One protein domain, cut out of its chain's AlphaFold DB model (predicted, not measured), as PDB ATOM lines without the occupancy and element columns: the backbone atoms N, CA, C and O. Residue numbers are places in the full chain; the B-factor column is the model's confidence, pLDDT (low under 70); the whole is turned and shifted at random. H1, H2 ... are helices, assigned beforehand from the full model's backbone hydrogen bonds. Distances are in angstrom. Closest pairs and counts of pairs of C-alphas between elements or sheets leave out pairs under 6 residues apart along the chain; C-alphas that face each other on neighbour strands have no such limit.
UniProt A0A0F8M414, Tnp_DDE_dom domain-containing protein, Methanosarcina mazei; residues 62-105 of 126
ATOM      1  N   PHE A  62     -17.414 -21.221  -9.567       90.81
ATOM      2  CA  PHE A  62     -17.362 -19.910 -10.207       90.81
ATOM      3  C   PHE A  62     -18.744 -19.271 -10.169       90.81
ATOM      4  O   PHE A  62     -19.735 -19.906 -10.533       90.81
ATOM      5  N   LEU A  63     -18.802 -18.000  -9.791       90.81
ATOM      6  CA  LEU A  63     -20.039 -17.225  -9.776       90.81
ATOM      7  C   LEU A  63     -20.451 -16.803 -11.189       90.81
ATOM      8  O   LEU A  63     -21.636 -16.633 -11.480       90.81
ATOM      9  N   LEU A  64     -19.478 -16.617 -12.087       93.31
ATOM     10  CA  LEU A  64     -19.726 -16.166 -13.450       93.31
ATOM     11  C   LEU A  64     -19.727 -17.323 -14.453       93.31
ATOM     12  O   LEU A  64     -18.868 -18.205 -14.437       93.31
ATOM     13  N   ARG A  65     -20.656 -17.257 -15.415       92.56
ATOM     14  CA  ARG A  65     -20.742 -18.201 -16.535       92.56
ATOM     15  C   ARG A  65     -20.026 -17.668 -17.779       92.56
ATOM     16  O   ARG A  65     -20.196 -16.509 -18.163       92.56
ATOM     17  N   GLY A  66     -19.286 -18.554 -18.444       93.88
ATOM     18  CA  GLY A  66     -18.589 -18.295 -19.706       93.88
ATOM     19  C   GLY A  66     -17.086 -18.066 -19.527       93.88
ATOM     20  O   GLY A  66     -16.663 -17.324 -18.644       93.88
ATOM     21  N   ILE A  67     -16.289 -18.662 -20.422       92.81
ATOM     22  CA  ILE A  67     -14.819 -18.783 -20.324       92.81
ATOM     23  C   ILE A  67     -14.142 -17.452 -19.983       92.81
ATOM     24  O   ILE A  67     -13.326 -17.378 -19.067       92.81
ATOM     25  N   ARG A  68     -14.513 -16.376 -20.684       94.62
ATOM     26  CA  ARG A  68     -13.916 -15.052 -20.481       94.62
ATOM     27  C   ARG A  68     -14.177 -14.496 -19.078       94.62
ATOM     28  O   ARG A  68     -13.270 -13.936 -18.473       94.62
ATOM     29  N   LYS A  69     -15.400 -14.638 -18.560       93.88
ATOM     30  CA  LYS A  69     -15.787 -14.098 -17.247       93.88
ATOM     31  C   LYS A  69     -15.200 -14.933 -16.109       93.88
ATOM     32  O   LYS A  69     -14.593 -14.377 -15.202       93.88
ATOM     33  N   THR A  70     -15.293 -16.256 -16.225       93.12
ATOM     34  CA  THR A  70     -14.663 -17.222 -15.316       93.12
ATOM     35  C   THR A  70     -13.144 -17.012 -15.239       93.12
ATOM     36  O   THR A  70     -12.560 -17.063 -14.160       93.12
ATOM     37  N   GLY A  71     -12.493 -16.695 -16.364       93.25
ATOM     38  CA  GLY A  71     -11.066 -16.368 -16.391       93.25
ATOM     39  C   GLY A  71     -10.713 -15.128 -15.563       93.25
ATOM     40  O   GLY A  71      -9.749 -15.156 -14.802       93.25
ATOM     41  N   ILE A  72     -11.511 -14.059 -15.659       95.19
ATOM     42  CA  ILE A  72     -11.318 -12.838 -14.856       95.19
ATOM     43  C   ILE A  72     -11.497 -13.141 -13.366       95.19
ATOM     44  O   ILE A  72     -10.673 -12.729 -12.551       95.19
ATOM     45  N   GLU A  73     -12.539 -13.893 -13.014       93.25
ATOM     46  CA  GLU A  73     -12.807 -14.310 -11.637       93.25
ATOM     47  C   GLU A  73     -11.630 -15.103 -11.053       93.25
ATOM     48  O   GLU A  73     -11.144 -14.797  -9.964       93.25
ATOM     49  N   PHE A  74     -11.086 -16.051 -11.819       92.12
ATOM     50  CA  PHE A  74      -9.919 -16.820 -11.400       92.12
ATOM     51  C   PHE A  74      -8.683 -15.936 -11.172       92.12
ATOM     52  O   PHE A  74      -8.024 -16.043 -10.136       92.12
ATOM     53  N   VAL A  75      -8.392 -15.015 -12.100       93.75
ATOM     54  CA  VAL A  75      -7.273 -14.061 -11.971       93.75
ATOM     55  C   VAL A  75      -7.440 -13.176 -10.736       93.75
ATOM     56  O   VAL A  75      -6.460 -12.912 -10.030       93.75
ATOM     57  N   MET A  76      -8.669 -12.763 -10.428       94.38
ATOM     58  CA  MET A  76      -8.969 -11.978  -9.235       94.38
ATOM     59  C   MET A  76      -8.659 -12.770  -7.959       94.38
ATOM     60  O   MET A  76      -7.938 -12.273  -7.092       94.38
ATOM     61  N   ILE A  77      -9.098 -14.031  -7.861       91.62
ATOM     62  CA  ILE A  77      -8.786 -14.887  -6.703       91.62
ATOM     63  C   ILE A  77      -7.269 -15.078  -6.561       91.62
ATOM     64  O   ILE A  77      -6.735 -14.957  -5.455       91.62
ATOM     65  N   CYS A  78      -6.552 -15.334  -7.661       91.38
ATOM     66  CA  CYS A  78      -5.092 -15.461  -7.641       91.38
ATOM     67  C   CYS A  78      -4.408 -14.175  -7.152       91.38
ATOM     68  O   CYS A  78      -3.476 -14.232  -6.349       91.38
ATOM     69  N   THR A  79      -4.900 -13.014  -7.581       94.31
ATOM     70  CA  THR A  79      -4.394 -11.706  -7.143       94.31
ATOM     71  C   THR A  79      -4.560 -11.531  -5.638       94.31
ATOM     72  O   THR A  79      -3.596 -11.232  -4.933       94.31
ATOM     73  N   VAL A  80      -5.754 -11.815  -5.112       92.75
ATOM     74  CA  VAL A  80      -6.029 -11.741  -3.670       92.75
ATOM     75  C   VAL A  80      -5.190 -12.761  -2.886       92.75
ATOM     76  O   VAL A  80      -4.734 -12.476  -1.773       92.75
ATOM     77  N   HIS A  81      -4.941 -13.948  -3.449       90.50
ATOM     78  CA  HIS A  81      -4.048 -14.936  -2.845       90.50
ATOM     79  C   HIS A  81      -2.619 -14.400  -2.696       90.50
ATOM     80  O   HIS A  81      -2.047 -14.469  -1.604       90.50
ATOM     81  N   ASN A  82      -2.076 -13.801  -3.755       90.50
ATOM     82  CA  ASN A  82      -0.730 -13.234  -3.755       90.50
ATOM     83  C   ASN A  82      -0.601 -12.048  -2.792       90.50
ATOM     84  O   ASN A  82       0.353 -11.988  -2.017       90.50
ATOM     85  N   ILE A  83      -1.588 -11.146  -2.767       91.81
ATOM     86  CA  ILE A  83      -1.610 -10.016  -1.827       91.81
ATOM     87  C   ILE A  83      -1.599 -10.519  -0.380       91.81
ATOM     88  O   ILE A  83      -0.821 -10.024   0.434       91.81
ATOM     89  N   LYS A  84      -2.397 -11.546  -0.055       90.00
ATOM     90  CA  LYS A  84      -2.393 -12.139   1.289       90.00
ATOM     91  C   LYS A  84      -1.021 -12.707   1.657       90.00
ATOM     92  O   LYS A  84      -0.551 -12.456   2.760       90.00
ATOM     93  N   LYS A  85      -0.355 -13.426   0.745       88.62
ATOM     94  CA  LYS A  85       1.001 -13.952   0.983       88.62
ATOM     95  C   LYS A  85       1.989 -12.838   1.328       88.62
ATOM     96  O   LYS A  85       2.777 -13.005   2.258       88.62
ATOM     97  N   ILE A  86       1.924 -11.712   0.614       87.94
ATOM     98  CA  ILE A  86       2.767 -10.537   0.869       87.94
ATOM     99  C   ILE A  86       2.429  -9.923   2.232       87.94
ATOM    100  O   ILE A  86       3.328  -9.703   3.040       87.94
ATOM    101  N   ALA A  87       1.148  -9.705   2.528       88.69
ATOM    102  CA  ALA A  87       0.712  -9.148   3.807       88.69
ATOM    103  C   ALA A  87       1.132 -10.028   4.998       88.69
ATOM    104  O   ALA A  87       1.665  -9.528   5.988       88.69
ATOM    105  N   ASP A  88       0.960 -11.347   4.890       87.31
ATOM    106  CA  ASP A  88       1.357 -12.304   5.925       87.31
ATOM    107  C   ASP A  88       2.887 -12.389   6.069       87.31
ATOM    108  O   ASP A  88       3.392 -12.698   7.148       87.31
ATOM    109  N   PHE A  89       3.639 -12.136   4.994       86.56
ATOM    110  CA  PHE A  89       5.098 -12.043   5.040       86.56
ATOM    111  C   PHE A  89       5.564 -10.778   5.769       86.56
ATOM    112  O   PHE A  89       6.411 -10.876   6.654       86.56
ATOM    113  N   ILE A  90       4.956  -9.625   5.472       85.31
ATOM    114  CA  ILE A  90       5.232  -8.355   6.163       85.31
ATOM    115  C   ILE A  90       4.940  -8.494   7.663       85.31
ATOM    116  O   ILE A  90       5.797  -8.176   8.486       85.31
ATOM    117  N   LYS A  91       3.775  -9.053   8.024       84.81
ATOM    118  CA  LYS A  91       3.393  -9.296   9.427       84.81
ATOM    119  C   LYS A  91       4.418 -10.151  10.174       84.81
ATOM    120  O   LYS A  91       4.774  -9.820  11.297       84.81
ATOM    121  N   ARG A  92       4.919 -11.224   9.548       86.12
ATOM    122  CA  ARG A  92       5.933 -12.111  10.147       86.12
ATOM    123  C   ARG A  92       7.285 -11.437  10.361       86.12
ATOM    124  O   ARG A  92       7.992 -11.800  11.289       86.12
ATOM    125  N   GLN A  93       7.662 -10.497   9.499       80.00
ATOM    126  CA  GLN A  93       8.937  -9.788   9.606       80.00
ATOM    127  C   GLN A  93       8.916  -8.677  10.662       80.00
ATOM    128  O   GLN A  93       9.983  -8.194  11.025       80.00
ATOM    129  N   GLY A  94       7.735  -8.240  11.123       77.44
ATOM    130  CA  GLY A  94       7.601  -7.123  12.067       77.44
ATOM    131  C   GLY A  94       8.125  -5.784  11.528       77.44
ATOM    132  O   GLY A  94       8.297  -4.840  12.290       77.44
ATOM    133  N   LYS A  95       8.401  -5.708  10.219       72.56
ATOM    134  CA  LYS A  95       8.992  -4.552   9.538       72.56
ATOM    135  C   LYS A  95       7.922  -3.745   8.832       72.56
ATOM    136  O   LYS A  95       6.939  -4.290   8.326       72.56
ATOM    137  N   ASN A  96       8.147  -2.442   8.727       78.50
ATOM    138  CA  ASN A  96       7.250  -1.579   7.973       78.50
ATOM    139  C   ASN A  96       7.393  -1.811   6.464       78.50
ATOM    140  O   ASN A  96       8.474  -2.117   5.954       78.50
ATOM    141  N   LEU A  97       6.308  -1.588   5.715       73.81
ATOM    142  CA  LEU A  97       6.296  -1.742   4.253       73.81
ATOM    143  C   LEU A  97       7.418  -0.929   3.577       73.81
ATOM    144  O   LEU A  97       8.054  -1.402   2.638       73.81
ATOM    145  N   LYS A  98       7.708   0.267   4.104       76.94
ATOM    146  CA  LYS A  98       8.785   1.151   3.634       76.94
ATOM    147  C   LYS A  98      10.176   0.525   3.786       76.94
ATOM    148  O   LYS A  98      11.029   0.730   2.930       76.94
ATOM    149  N   GLU A  99      10.410  -0.240   4.847       75.69
ATOM    150  CA  GLU A  99      11.690  -0.917   5.101       75.69
ATOM    151  C   GLU A  99      11.858  -2.132   4.190       75.69
ATOM    152  O   GLU A  99      12.927  -2.336   3.618       75.69
ATOM    153  N   MET A 100      10.783  -2.892   3.972       74.31
ATOM    154  CA  MET A 100      10.791  -4.008   3.025       74.31
ATOM    155  C   MET A 100      10.994  -3.541   1.583       74.31
ATOM    156  O   MET A 100      11.787  -4.128   0.852       74.31
ATOM    157  N   LEU A 101      10.330  -2.454   1.179       75.81
ATOM    158  CA  LEU A 101      10.534  -1.847  -0.136       75.81
ATOM    159  C   LEU A 101      11.969  -1.350  -0.306       75.81
ATOM    160  O   LEU A 101      12.546  -1.557  -1.365       75.81
ATOM    161  N   LYS A 102      12.584  -0.775   0.733       76.25
ATOM    162  CA  LYS A 102      14.010  -0.417   0.701       76.25
ATOM    163  C   LYS A 102      14.920  -1.634   0.527       76.25
ATOM    164  O   LYS A 102      15.901  -1.521  -0.190       76.25
ATOM    165  N   MET A 103      14.600  -2.792   1.109       67.06
ATOM    166  CA  MET A 103      15.372  -4.026   0.877       67.06
ATOM    167  C   MET A 103      15.225  -4.558  -0.557       67.06
ATOM    168  O   MET A 103      16.168  -5.121  -1.099       67.06
ATOM    169  N   ILE A 104      14.050  -4.386  -1.171       70.69
ATOM    170  CA  ILE A 104      13.760  -4.854  -2.537       70.69
ATOM    171  C   ILE A 104      14.326  -3.893  -3.595       70.69
ATOM    172  O   ILE A 104      14.840  -4.338  -4.615       70.69
ATOM    173  N   VAL A 105      14.217  -2.583  -3.362       72.25
ATOM    174  CA  VAL A 105      14.589  -1.525  -4.317       72.25
ATOM    175  C   VAL A 105      16.021  -1.021  -4.091       72.25
ATOM    176  O   VAL A 105      16.658  -0.561  -5.028       72.25
TER     177      VAL A 105
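What this domain is: This is residues 62 to 105 of the 126 residues of the protein "Tnp_DDE_dom domain-containing protein" of Methanosarcina mazei (UniProt A0A0F8M414). One long straight helix, H1, makes the length of a rod, and a short helix, H2, turns off near its last residues to form an L. At the other end, residues 62 to 66 make a small hook before H1. The printed part has 44 residues with two named helices, H1 then H2, and no named strand; its class is all helix. It is extended, with a radius of gyration of the C-alphas of 15.3 A and spans of 43 by 20 by 9 A.

How they stand to each other: H1, residues 67 to 93, is close to but not clearly touching H2, residues 97 to 105; their closest C-alphas, those of Ile 90 and Leu 97, are 7.0 A apart. Their lines are about perpendicular, at 78 degrees. In H1 and H2 every O i to N i+4 pair is within hydrogen-bond range. Residues 75 to 86 of H1 stand free.

Where its parts are: H1 measures 39.3 A from C-alpha 67 at (-14.819, -18.783, -20.324) to C-alpha 93 at (8.937, -9.788, 9.606). H2 measures 11.9 A and ends at C-alpha 105, (14.589, -1.525, -4.317).

The domain as a whole: The two C-alphas farthest apart, those of Gly 66 and Glu 99, are 42.8 A apart. The link from H1 to H2 is tight, and the printed part has no cut. Mean pLDDT of the printed part is 86.3; residue 103 is under 70.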